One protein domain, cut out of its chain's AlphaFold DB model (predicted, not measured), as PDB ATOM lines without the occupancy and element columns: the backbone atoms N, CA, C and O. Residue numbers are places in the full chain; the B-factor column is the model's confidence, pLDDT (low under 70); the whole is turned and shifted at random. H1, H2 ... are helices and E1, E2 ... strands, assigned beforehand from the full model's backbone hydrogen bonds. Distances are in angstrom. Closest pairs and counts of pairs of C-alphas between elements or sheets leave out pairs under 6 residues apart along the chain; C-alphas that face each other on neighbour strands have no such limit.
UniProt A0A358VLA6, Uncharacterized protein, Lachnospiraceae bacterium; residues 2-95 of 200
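This is residues 2 to 95 of the 200 residues of an uncharacterized protein of Lachnospiraceae bacterium (UniProt A0A358VLA6). A twisted sheet of four strands has H1 lying along one face, while the shorter H3 is on the opposite face, by the edge strand E4. A long loop, residues 49 to 68, folds back beside the end of E3 and leads into the small helix H2. The printed part has 94 residues, with three named helices and four named strands in the order H1 E1 E2 E3 H2 E4 H3; the sheet order is E1 E2 E3 E4, antiparallel throughout, and the class is mixed. It is compact, with a radius of gyration of the C-alphas of 12.9 A and spans of 34 by 25 by 22 A.

E1, residues 14 to 23, is 22.3 A long and bends by 60 degrees at residue 18. E2 is residues 28 to 36, 25.2 A; E3 is 41 to 48, 22.7 A; E4 is 77 to 80, 10.2 A. H1, residues 2 to 11, is 14.4 A long and begins at C-alpha 2 (33.775, 36.150, -8.641). H2 is residues 69 to 75, 10.2 A, and H3 is 83 to 89, 9.8 A, ending at C-alpha 89 (31.676, 54.810, 5.689).

E1, E2 and E3 form a meander, each strand the antiparallel neighbour of the one before, in two hairpins. Within hydrogen-bond range are N 21 and O 31 of E1 and E2, 2.9 A, N 44 and O 32 of E3 and E2, 2.8 A, and N 43 and O 78 of E3 and E4, 2.9 A. H1 is over E2 and E3 at a height over the sheet of 9.8 A. H3 is on the opposite face, height 8.0 A, only just over E4, with 3 of its C-alphas falling on that strand; the closest C-alphas of H3 and E4, Tyr 86 and Phe 80, are 5.5 A apart. H2 only grazes the sheet and is close to but not clearly touching H1, the closest C-alphas, Ile 5 and Leu 73, being 7.7 A apart. In H1, H2 and H3 every O i to N i+4 pair is within hydrogen-bond range.

The C-alphas farthest apart, Ser 26 and Asn 38, are 36.6 A apart. The printed part has no cut. E3 to H2 is the long link, and residues 55 to 68 in it have pLDDT under 70.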
ATOM      1  N   VAL A   2      34.078  34.778  -8.161       82.88
ATOM      2  CA  VAL A   2      33.775  36.150  -8.641       82.88
ATOM      3  C   VAL A   2      32.361  36.278  -9.222       82.88
ATOM      4  O   VAL A   2      31.694  37.280  -8.992       82.88
ATOM      5  N   GLU A   3      31.898  35.275  -9.966       85.94
ATOM      6  CA  GLU A   3      30.538  35.259 -10.523       85.94
ATOM      7  C   GLU A   3      29.468  35.233  -9.433       85.94
ATOM      8  O   GLU A   3      28.555  36.046  -9.484       85.94
ATOM      9  N   PHE A   4      29.657  34.427  -8.387       86.06
ATOM     10  CA  PHE A   4      28.767  34.388  -7.224       86.06
ATOM     11  C   PHE A   4      28.627  35.767  -6.555       86.06
ATOM     12  O   PHE A   4      27.518  36.232  -6.305       86.06
ATOM     13  N   ILE A   5      29.745  36.479  -6.355       87.38
ATOM     14  CA  ILE A   5      29.739  37.856  -5.823       87.38
ATOM     15  C   ILE A   5      28.965  38.798  -6.759       87.38
ATOM     16  O   ILE A   5      28.205  39.655  -6.308       87.38
ATOM     17  N   ARG A   6      29.143  38.656  -8.076       89.12
ATOM     18  CA  ARG A   6      28.425  39.476  -9.063       89.12
ATOM     19  C   ARG A   6      26.931  39.177  -9.077       89.12
ATOM     20  O   ARG A   6      26.155  40.106  -9.263       89.12
ATOM     21  N   ASP A   7      26.530  37.927  -8.897       90.69
ATOM     22  CA  ASP A   7      25.121  37.540  -8.872       90.69
ATOM     23  C   ASP A   7      24.416  38.058  -7.616       90.69
ATOM     24  O   ASP A   7      23.312  38.586  -7.729       90.69
ATOM     25  N   PHE A   8      25.096  38.058  -6.462       90.25
ATOM     26  CA  PHE A   8      24.632  38.777  -5.271       90.25
ATOM     27  C   PHE A   8      24.388  40.264  -5.573       90.25
ATOM     28  O   PHE A   8      23.291  40.774  -5.350       90.25
ATOM     29  N   VAL A   9      25.371  40.949  -6.176       92.44
ATOM     30  CA  VAL A   9      25.232  42.368  -6.547       92.44
ATOM     31  C   VAL A   9      24.070  42.589  -7.514       92.44
ATOM     32  O   VAL A   9      23.315  43.541  -7.338       92.44
ATOM     33  N   LYS A  10      23.879  41.719  -8.515       92.56
ATOM     34  CA  LYS A  10      22.721  41.801  -9.426       92.56
ATOM     35  C   LYS A  10      21.398  41.659  -8.673       92.56
ATOM     36  O   LYS A  10      20.457  42.378  -8.998       92.56
ATOM     37  N   GLY A  11      21.334  40.787  -7.664       91.38
ATOM     38  CA  GLY A  11      20.167  40.617  -6.792       91.38
ATOM     39  C   GLY A  11      19.758  41.902  -6.063       91.38
ATOM     40  O   GLY A  11      18.571  42.125  -5.828       91.38
ATOM     41  N   CYS A  12      20.709  42.805  -5.800       90.44
ATOM     42  CA  CYS A  12      20.438  44.128  -5.233       90.44
ATOM     43  C   CYS A  12      19.836  45.134  -6.236       90.44
ATOM     44  O   CYS A  12      19.533  46.258  -5.848       90.44
ATOM     45  N   ASN A  13      19.626  44.755  -7.503       93.81
ATOM     46  CA  ASN A  13      19.066  45.602  -8.566       93.81
ATOM     47  C   ASN A  13      19.814  46.943  -8.756       93.81
ATOM     48  O   ASN A  13      19.212  48.014  -8.612       93.81
ATOM     49  N   PRO A  14      21.120  46.907  -9.078       95.25
ATOM     50  CA  PRO A  14      21.917  48.109  -9.264       95.25
ATOM     51  C   PRO A  14      21.449  48.888 -10.500       95.25
ATOM     52  O   PRO A  14      21.244  48.309 -11.566       95.25
ATOM     53  N   VAL A  15      21.354  50.212 -10.378       96.81
ATOM     54  CA  VAL A  15      21.104  51.128 -11.505       96.81
ATOM     55  C   VAL A  15      22.393  51.734 -12.057       96.81
ATOM     56  O   VAL A  15      22.456  52.084 -13.232       96.81
ATOM     57  N   ALA A  16      23.444  51.826 -11.235       94.88
ATOM     58  CA  ALA A  16      24.754  52.315 -11.652       94.88
ATOM     59  C   ALA A  16      25.877  51.645 -10.857       94.88
ATOM     60  O   ALA A  16      25.819  51.572  -9.632       94.88
ATOM     61  N   ILE A  17      26.934  51.206 -11.544       96.81
ATOM     62  CA  ILE A  17      28.168  50.739 -10.900       96.81
ATOM     63  C   ILE A  17      29.111  51.931 -10.744       96.81
ATOM     64  O   ILE A  17      29.530  52.531 -11.730       96.81
ATOM     65  N   LEU A  18      29.458  52.259  -9.501       95.06
ATOM     66  CA  LEU A  18      30.330  53.388  -9.162       95.06
ATOM     67  C   LEU A  18      31.801  52.963  -9.122       95.06
ATOM     68  O   LEU A  18      32.696  53.718  -9.501       95.06
ATOM     69  N   ARG A  19      32.060  51.741  -8.647       94.12
ATOM     70  CA  ARG A  19      33.400  51.163  -8.526       94.12
ATOM     71  C   ARG A  19      33.315  49.648  -8.652       94.12
ATOM     72  O   ARG A  19      32.423  49.035  -8.085       94.12
ATOM     73  N   ASN A  20      34.264  49.044  -9.360       94.69
ATOM     74  CA  ASN A  20      34.451  47.595  -9.407       94.69
ATOM     75  C   ASN A  20      35.946  47.309  -9.561       94.69
ATOM     76  O   ASN A  20      36.525  47.585 -10.614       94.69
ATOM     77  N   LYS A  21      36.589  46.843  -8.491       94.38
ATOM     78  CA  LYS A  21      38.031  46.576  -8.461       94.38
ATOM     79  C   LYS A  21      38.328  45.249  -7.783       94.38
ATOM     80  O   LYS A  21      37.610  44.828  -6.879       94.38
ATOM     81  N   ILE A  22      39.417  44.621  -8.218       92.25
ATOM     82  CA  ILE A  22      39.970  43.420  -7.600       92.25
ATOM     83  C   ILE A  22      41.470  43.633  -7.401       92.25
ATOM     84  O   ILE A  22      42.156  44.000  -8.353       92.25
ATOM     85  N   VAL A  23      41.960  43.383  -6.188       89.88
ATOM     86  CA  VAL A  23      43.395  43.226  -5.900       89.88
ATOM     87  C   VAL A  23      43.679  41.742  -5.777       89.88
ATOM     88  O   VAL A  23      42.925  41.017  -5.125       89.88
ATOM     89  N   ARG A  24      44.735  41.286  -6.448       88.06
ATOM     90  CA  ARG A  24      45.159  39.888  -6.413       88.06
ATOM     91  C   ARG A  24      46.310  39.744  -5.425       88.06
ATOM     92  O   ARG A  24      47.211  40.569  -5.420       88.06
ATOM     93  N   GLY A  25      46.284  38.694  -4.613       83.81
ATOM     94  CA  GLY A  25      47.323  38.428  -3.614       83.81
ATOM     95  C   GLY A  25      47.302  36.978  -3.138       83.81
ATOM     96  O   GLY A  25      46.883  36.091  -3.889       83.81
ATOM     97  N   SER A  26      47.721  36.739  -1.888       81.31
ATOM     98  CA  SER A  26      47.598  35.431  -1.218       81.31
ATOM     99  C   SER A  26      46.157  34.920  -1.264       81.31
ATOM    100  O   SER A  26      45.915  33.767  -1.596       81.31
ATOM    101  N   PHE A  27      45.200  35.819  -1.046       86.38
ATOM    102  CA  PHE A  27      43.813  35.707  -1.483       86.38
ATOM    103  C   PHE A  27      43.465  36.958  -2.300       86.38
ATOM    104  O   PHE A  27      44.217  37.935  -2.313       86.38
ATOM    105  N   ASP A  28      42.344  36.924  -3.007       89.25
ATOM    106  CA  ASP A  28      41.886  38.056  -3.804       89.25
ATOM    107  C   ASP A  28      40.885  38.891  -3.012       89.25
ATOM    108  O   ASP A  28      40.107  38.357  -2.227       89.25
ATOM    109  N   VAL A  29      40.874  40.207  -3.220       89.31
ATOM    110  CA  VAL A  29      39.901  41.108  -2.586       89.31
ATOM    111  C   VAL A  29      39.128  41.842  -3.662       89.31
ATOM    112  O   VAL A  29      39.716  42.551  -4.476       89.31
ATOM    113  N   CYS A  30      37.808  41.676  -3.666       91.06
ATOM    114  CA  CYS A  30      36.885  42.386  -4.540       91.06
ATOM    115  C   CYS A  30      36.221  43.535  -3.784       91.06
ATOM    116  O   CYS A  30      35.847  43.393  -2.622       91.06
ATOM    117  N   LEU A  31      36.062  44.665  -4.469       92.31
ATOM    118  CA  LEU A  31      35.330  45.824  -3.987       92.31
ATOM    119  C   LEU A  31      34.406  46.340  -5.078       92.31
ATOM    120  O   LEU A  31      34.870  46.757  -6.147       92.31
ATOM    121  N   ILE A  32      33.112  46.329  -4.788       94.88
ATOM    122  CA  ILE A  32      32.069  46.800  -5.690       94.88
ATOM    123  C   ILE A  32      31.238  47.840  -4.953       94.88
ATOM    124  O   ILE A  32      30.667  47.547  -3.907       94.88
ATOM    125  N   ASP A  33      31.147  49.038  -5.521       95.94
ATOM    126  CA  ASP A  33      30.178  50.036  -5.085       95.94
ATOM    127  C   ASP A  33      29.178  50.300  -6.200       95.94
ATOM    128  O   ASP A  33      29.550  50.390  -7.377       95.94
ATOM    129  N   PHE A  34      27.920  50.481  -5.826       97.19
ATOM    130  CA  PHE A  34      26.835  50.722  -6.766       97.19
ATOM    131  C   PHE A  34      25.718  51.546  -6.131       97.19
ATOM    132  O   PHE A  34      25.669  51.704  -4.914       97.19
ATOM    133  N   LEU A  35      24.844  52.083  -6.975       97.19
ATOM    134  CA  LEU A  35      23.585  52.707  -6.584       97.19
ATOM    135  C   LEU A  35      22.442  51.738  -6.906       97.19
ATOM    136  O   LEU A  35      22.472  51.128  -7.980       97.19
ATOM    137  N   ASP A  36      21.467  51.581  -6.014       95.94
ATOM    138  CA  ASP A  36      20.242  50.817  -6.280       95.94
ATOM    139  C   ASP A  36      19.120  51.706  -6.850       95.94
ATOM    140  O   ASP A  36      19.248  52.922  -6.985       95.94
ATOM    141  N   LYS A  37      17.991  51.088  -7.205       93.44
ATOM    142  CA  LYS A  37      16.807  51.789  -7.732       93.44
ATOM    143  C   LYS A  37      16.111  52.730  -6.738       93.44
ATOM    144  O   LYS A  37      15.187  53.428  -7.140       93.44
ATOM    145  N   ASN A  38      16.485  52.683  -5.462       95.00
ATOM    146  CA  ASN A  38      15.924  53.509  -4.397       95.00
ATOM    147  C   ASN A  38      16.895  54.633  -3.988       95.00
ATOM    148  O   ASN A  38      16.734  55.204  -2.913       95.00
ATOM    149  N   ASP A  39      17.910  54.910  -4.814       93.75
ATOM    150  CA  ASP A  39      18.979  55.880  -4.561       93.75
ATOM    151  C   ASP A  39      19.841  55.572  -3.320       93.75
ATOM    152  O   ASP A  39      20.549  56.445  -2.810       93.75
ATOM    153  N   ASN A  40      19.859  54.319  -2.854       97.31
ATOM    154  CA  ASN A  40      20.808  53.892  -1.836       97.31
ATOM    155  C   ASN A  40      22.168  53.603  -2.468       97.31
ATOM    156  O   ASN A  40      22.276  52.987  -3.531       97.31
ATOM    157  N   PHE A  41      23.228  53.981  -1.762       97.75
ATOM    158  CA  PHE A  41      24.604  53.630  -2.076       97.75
ATOM    159  C   PHE A  41      24.973  52.326  -1.382       97.75
ATOM    160  O   PHE A  41      24.773  52.156  -0.182       97.75
ATOM    161  N   HIS A  42      25.572  51.413  -2.128       96.94
ATOM    162  CA  HIS A  42      26.009  50.118  -1.640       96.94
ATOM    163  C   HIS A  42      27.531  50.040  -1.748       96.94
ATOM    164  O   HIS A  42      28.116  50.513  -2.724       96.94
ATOM    165  N   SER A  43      28.178  49.434  -0.756       95.44
ATOM    166  CA  SER A  43      29.602  49.097  -0.793       95.44
ATOM    167  C   SER A  43      29.786  47.662  -0.322       95.44
ATOM    168  O   SER A  43      29.444  47.328   0.811       95.44
ATOM    169  N   VAL A  44      30.310  46.814  -1.201       92.12
ATOM    170  CA  VAL A  44      30.527  45.385  -0.966       92.12
ATOM    171  C   VAL A  44      32.020  45.113  -1.057       92.12
ATOM    172  O   VAL A  44      32.610  45.308  -2.122       92.12
ATOM    173  N   ARG A  45      32.638  44.661   0.041       90.31
ATOM    174  CA  ARG A  45      34.056  44.270   0.070       90.31
ATOM    175  C   ARG A  45      34.204  42.844   0.546       90.31
ATOM    176  O   ARG A  45      33.793  42.511   1.646       90.31
ATOM    177  N   VAL A  46      34.862  42.026  -0.259       87.19
ATOM    178  CA  VAL A  46      34.918  40.591  -0.021       87.19
ATOM    179  C   VAL A  46      36.315  40.080  -0.327       87.19
ATOM    180  O   VAL A  46      36.823  40.294  -1.426       87.19
ATOM    181  N   ALA A  47      36.929  39.396   0.630       86.88
ATOM    182  CA  ALA A  47      38.128  38.605   0.394       86.88
ATOM    183  C   ALA A  47      37.706  37.191  -0.030       86.88
ATOM    184  O   ALA A  47      36.748  36.649   0.513       86.88
ATOM    185  N   PHE A  48      38.374  36.583  -1.006       85.69
ATOM    186  CA  PHE A  48      37.981  35.283  -1.544       85.69
ATOM    187  C   PHE A  48      39.136  34.548  -2.234       85.69
ATOM    188  O   PHE A  48      40.148  35.137  -2.616       85.69
ATOM    189  N   ASN A  49      38.961  33.246  -2.431       85.38
ATOM    190  CA  ASN A  49      39.773  32.419  -3.323       85.38
ATOM    191  C   ASN A  49      38.851  31.492  -4.144       85.38
ATOM    192  O   ASN A  49      37.671  31.799  -4.339       85.38
ATOM    193  N   GLU A  50      39.375  30.386  -4.676       81.06
ATOM    194  CA  GLU A  50      38.567  29.445  -5.461       81.06
ATOM    195  C   GLU A  50      37.590  28.641  -4.594       81.06
ATOM    196  O   GLU A  50      36.487  28.343  -5.049       81.06
ATOM    197  N   SER A  51      37.955  28.352  -3.342       75.12
ATOM    198  CA  SER A  51      37.188  27.482  -2.447       75.12
ATOM    199  C   SER A  51      36.271  28.221  -1.468       75.12
ATOM    200  O   SER A  51      35.352  27.611  -0.931       75.12
ATOM    201  N   ARG A  52      36.529  29.500  -1.159       76.12
ATOM    202  CA  ARG A  52      35.891  30.199  -0.030       76.12
ATOM    203  C   ARG A  52      35.778  31.718  -0.210       76.12
ATOM    204  O   ARG A  52      36.560  32.346  -0.924       76.12
ATOM    205  N   ILE A  53      34.807  32.295   0.502       76.31
ATOM    206  CA  ILE A  53      34.687  33.726   0.797       76.31
ATOM    207  C   ILE A  53      35.014  33.981   2.275       76.31
ATOM    208  O   ILE A  53      34.595  33.224   3.151       76.31
ATOM    209  N   PHE A  54      35.747  35.057   2.544       74.25
ATOM    210  CA  PHE A  54      36.213  35.470   3.863       74.25
ATOM    211  C   PHE A  54      35.488  36.747   4.325       74.25
ATOM    212  O   PHE A  54      35.275  37.684   3.546       74.25
ATOM    213  N   SER A  55      35.118  36.797   5.606       66.94
ATOM    214  CA  SER A  55      34.428  37.944   6.225       66.94
ATOM    215  C   SER A  55      35.384  39.110   6.476       66.94
ATOM    216  O   SER A  55      36.271  38.976   7.292       66.94
ATOM    217  N   THR A  56      35.228  40.272   5.845       64.31
ATOM    218  CA  THR A  56      36.157  41.418   5.967       64.31
ATOM    219  C   THR A  56      35.836  42.385   7.117       64.31
ATOM    220  O   THR A  56      36.309  43.529   7.098       64.31
ATOM    221  N   GLY A  57      35.046  41.941   8.101       55.31
ATOM    222  CA  GLY A  57      34.754  42.680   9.334       55.31
ATOM    223  C   GLY A  57      35.993  42.923  10.205       55.31
ATOM    224  O   GLY A  57      37.035  42.291  10.022       55.31
ATOM    225  N   GLU A  58      35.891  43.851  11.161       42.59
ATOM    226  CA  GLU A  58      36.943  44.061  12.162       42.59
ATOM    227  C   GLU A  58      37.172  42.758  12.948       42.59
ATOM    228  O   GLU A  58      36.313  42.316  13.704       42.59
ATOM    229  N   GLY A  59      38.330  42.126  12.742       46.16
ATOM    230  CA  GLY A  59      38.845  41.064  13.612       46.16
ATOM    231  C   GLY A  59      38.747  39.618  13.118       46.16
ATOM    232  O   GLY A  59      39.528  38.803  13.605       46.16
ATOM    233  N   HIS A  60      37.896  39.258  12.149       48.97
ATOM    234  CA  HIS A  60      37.608  37.832  11.892       48.97
ATOM    235  C   HIS A  60      37.393  37.484  10.403       48.97
ATOM    236  O   HIS A  60      36.261  37.325   9.961       48.97
ATOM    237  N   LEU A  61      38.473  37.313   9.619       52.38
ATOM    238  CA  LEU A  61      38.376  36.808   8.231       52.38
ATOM    239  C   LEU A  61      38.437  35.281   8.116       52.38
ATOM    240  O   LEU A  61      37.996  34.737   7.104       52.38
ATOM    241  N   LEU A  62      38.963  34.572   9.116       50.16
ATOM    242  CA  LEU A  62      39.235  33.138   9.020       50.16
ATOM    243  C   LEU A  62      38.742  32.411  10.265       50.16
ATOM    244  O   LEU A  62      39.197  32.720  11.357       50.16
ATOM    245  N   GLY A  63      37.879  31.411  10.076       44.69
ATOM    246  CA  GLY A  63      37.584  30.421  11.116       44.69
ATOM    247  C   GLY A  63      36.170  30.418  11.683       44.69
ATOM    248  O   GLY A  63      35.853  29.538  12.468       44.69
ATOM    249  N   GLU A  64      35.263  31.302  11.271       47.59
ATOM    250  CA  GLU A  64      33.858  31.023  11.573       47.59
ATOM    251  C   GLU A  64      33.392  29.869  10.680       47.59
ATOM    252  O   GLU A  64      33.550  29.916   9.455       47.59
ATOM    253  N   ASN A  65      32.839  28.818  11.287       47.88
ATOM    254  CA  ASN A  65      32.157  27.700  10.627       47.88
ATOM    255  C   ASN A  65      30.854  28.162   9.941       47.88
ATOM    256  O   ASN A  65      29.809  27.533  10.064       47.88
ATOM    257  N   ASN A  66      30.891  29.279   9.217       51.09
ATOM    258  CA  ASN A  66      29.804  29.696   8.354       51.09
ATOM    259  C   ASN A  66      29.989  29.015   7.001       51.09
ATOM    260  O   ASN A  66      30.714  29.495   6.127       51.09
ATOM    261  N   ASN A  67      29.325  27.867   6.862       53.53
ATOM    262  CA  ASN A  67      29.090  27.219   5.572       53.53
ATOM    263  C   ASN A  67      28.123  28.038   4.697       53.53
ATOM    264  O   ASN A  67      28.007  27.774   3.502       53.53
ATOM    265  N   ASP A  68      27.453  29.046   5.267       68.50
ATOM    266  CA  ASP A  68      26.600  29.959   4.518       68.50
ATOM    267  C   ASP A  68      27.412  31.116   3.920       68.50
ATOM    268  O   ASP A  68      27.655  32.157   4.537       68.50
ATOM    269  N   ILE A  69      27.840  30.915   2.674       70.44
ATOM    270  CA  ILE A  69      28.546  31.920   1.873       70.44
ATOM    271  C   ILE A  69      27.688  33.191   1.702       70.44
ATOM    272  O   ILE A  69      28.241  34.291   1.610       70.44
ATOM    273  N   SER A  70      26.356  33.071   1.699       70.56
ATOM    274  CA  SER A  70      25.440  34.206   1.533       70.56
ATOM    275  C   SER A  70      25.467  35.115   2.759       70.56
ATOM    276  O   SER A  70      25.644  36.323   2.611       70.56
ATOM    277  N   ALA A  71      25.429  34.541   3.964       74.69
ATOM    278  CA  ALA A  71      25.527  35.302   5.212       74.69
ATOM    279  C   ALA A  71      26.843  36.100   5.307       74.69
ATOM    280  O   ALA A  71      26.870  37.251   5.746       74.69
ATOM    281  N   VAL A  72      27.957  35.526   4.834       75.62
ATOM    282  CA  VAL A  72      29.252  36.227   4.796       75.62
ATOM    283  C   VAL A  72      29.240  37.395   3.803       75.62
ATOM    284  O   VAL A  72      29.884  38.414   4.053       75.62
ATOM    285  N   LEU A  73      28.530  37.275   2.679       80.44
ATOM    286  CA  LEU A  73      28.372  38.381   1.732       80.44
ATOM    287  C   LEU A  73      27.508  39.508   2.295       80.44
ATOM    288  O   LEU A  73      27.883  40.670   2.146       80.44
ATOM    289  N   GLU A  74      26.412  39.173   2.970       82.88
ATOM    290  CA  GLU A  74      25.536  40.150   3.624       82.88
ATOM    291  C   GLU A  74      26.289  40.937   4.707       82.88
ATOM    292  O   GLU A  74      26.256  42.165   4.718       82.88
ATOM    293  N   ASN A  75      27.087  40.263   5.540       81.00
ATOM    294  CA  ASN A  75      27.939  40.924   6.541       81.00
ATOM    295  C   ASN A  75      29.015  41.837   5.921       81.00
ATOM    296  O   ASN A  75      29.495  42.782   6.548       81.00
ATOM    297  N   ASN A  76      29.401  41.559   4.677       86.31
ATOM    298  CA  ASN A  76      30.374  42.319   3.898       86.31
ATOM    299  C   ASN A  76      29.734  43.406   3.021       86.31
ATOM    300  O   ASN A  76      30.407  44.002   2.169       86.31
ATOM    301  N   HIS A  77      28.443  43.669   3.212       91.56
ATOM    302  CA  HIS A  77      27.662  44.608   2.430       91.56
ATOM    303  C   HIS A  77      27.164  45.754   3.316       91.56
ATOM    304  O   HIS A  77      26.399  45.570   4.255       91.56
ATOM    305  N   LYS A  78      27.599  46.976   2.999       94.12
ATOM    306  CA  LYS A  78      27.102  48.208   3.625       94.12
ATOM    307  C   LYS A  78      26.131  48.931   2.700       94.12
ATOM    308  O   LYS A  78      26.379  49.016   1.494       94.12
ATOM    309  N   ILE A  79      25.077  49.493   3.287       96.56
ATOM    310  CA  ILE A  79      24.059  50.300   2.609       96.56
ATOM    311  C   ILE A  79      24.036  51.683   3.258       96.56
ATOM    312  O   ILE A  79      24.046  51.796   4.483       96.56
ATOM    313  N   PHE A  80      24.000  52.726   2.437       97.69
ATOM    314  CA  PHE A  80      23.942  54.117   2.863       97.69
ATOM    315  C   PHE A  80      22.845  54.832   2.089       97.69
ATOM    316  O   PHE A  80      22.760  54.707   0.871       97.69
ATOM    317  N   SER A  81      22.041  55.628   2.781       96.50
ATOM    318  CA  SER A  81      20.966  56.397   2.147       96.50
ATOM    319  C   SER A  81      21.429  57.762   1.628       96.50
ATOM    320  O   SER A  81      20.692  58.420   0.902       96.50
ATOM    321  N   THR A  82      22.640  58.207   1.986       96.38
ATOM    322  CA  THR A  82      23.208  59.488   1.537       96.38
ATOM    323  C   THR A  82      24.606  59.306   0.954       96.38
ATOM    324  O   THR A  82      25.329  58.352   1.265       96.38
ATOM    325  N   LYS A  83      25.008  60.252   0.101       95.44
ATOM    326  CA  LYS A  83      26.339  60.258  -0.508       95.44
ATOM    327  C   LYS A  83      27.420  60.559   0.528       95.44
ATOM    328  O   LYS A  83      28.511  60.000   0.448       95.44
ATOM    329  N   GLU A  84      27.136  61.449   1.470       97.38
ATOM    330  CA  GLU A  84      28.049  61.873   2.527       97.38
ATOM    331  C   GLU A  84      28.407  60.688   3.431       97.38
ATOM    332  O   GLU A  84      29.593  60.407   3.624       97.38
ATOM    333  N   ASP A  85      27.402  59.927   3.876       97.19
ATOM    334  CA  ASP A  85      27.608  58.722   4.689       97.19
ATOM    335  C   ASP A  85      28.352  57.644   3.904       97.19
ATOM    336  O   ASP A  85      29.266  57.004   4.427       97.19
ATOM    337  N   TYR A  86      28.020  57.476   2.620       96.94
ATOM    338  CA  TYR A  86      28.747  56.567   1.740       96.94
ATOM    339  C   TYR A  86      30.225  56.946   1.634       96.94
ATOM    340  O   TYR A  86      31.096  56.092   1.781       96.94
ATOM    341  N   LEU A  87      30.550  58.217   1.400       95.25
ATOM    342  CA  LEU A  87      31.941  58.646   1.271       95.25
ATOM    343  C   LEU A  87      32.728  58.462   2.574       95.25
ATOM    344  O   LEU A  87      33.910  58.119   2.500       95.25
ATOM    345  N   ALA A  88      32.081  58.648   3.727       94.94
ATOM    346  CA  ALA A  88      32.690  58.473   5.042       94.94
ATOM    347  C   ALA A  88      32.813  56.998   5.471       94.94
ATOM    348  O   ALA A  88      33.794  56.625   6.108       94.94
ATOM    349  N   GLY A  89      31.829  56.158   5.133       91.88
ATOM    350  CA  GLY A  89      31.676  54.810   5.689       91.88
ATOM    351  C   GLY A  89      31.934  53.649   4.724       91.88
ATOM    352  O   GLY A  89      31.995  52.494   5.176       91.88
ATOM    353  N   ARG A  90      32.069  53.909   3.413       93.00
ATOM    354  CA  ARG A  90      32.338  52.868   2.403       93.00
ATOM    355  C   ARG A  90      33.633  52.127   2.686       93.00
ATOM    356  O   ARG A  90      34.573  52.655   3.276       93.00
ATOM    357  N   PHE A  91      33.726  50.912   2.167       91.19
ATOM    358  CA  PHE A  91      34.957  50.153   2.276       91.19
ATOM    359  C   PHE A  91      36.088  50.757   1.435       91.19
ATOM    360  O   PHE A  91      35.895  51.265   0.321       91.19
ATOM    361  N   THR A  92      37.304  50.634   1.956       88.62
ATOM    362  CA  THR A  92      38.548  50.868   1.226       88.62
ATOM    363  C   THR A  92      39.113  49.543   0.729       88.62
ATOM    364  O   THR A  92      38.910  48.483   1.333       88.62
ATOM    365  N   LEU A  93      39.780  49.609  -0.422       84.88
ATOM    366  CA  LEU A  93      40.481  48.468  -0.991       84.88
ATOM    367  C   LEU A  93      41.865  48.407  -0.337       84.88
ATOM    368  O   LEU A  93      42.569  49.414  -0.442       84.88
ATOM    369  N   PRO A  94      42.237  47.296   0.317       85.12
ATOM    370  CA  PRO A  94      43.590  47.148   0.822       85.12
ATOM    371  C   PRO A  94      44.575  47.007  -0.341       85.12
ATOM    372  O   PRO A  94      44.207  46.526  -1.420       85.12
ATOM    373  N   ASP A  95      45.822  47.402  -0.121       84.19
ATOM    374  CA  ASP A  95      46.911  47.092  -1.043       84.19
ATOM    375  C   ASP A  95      47.482  45.676  -0.817       84.19
ATOM    376  O   ASP A  95      47.140  44.965   0.133       84.19
TER     377      ASP A  95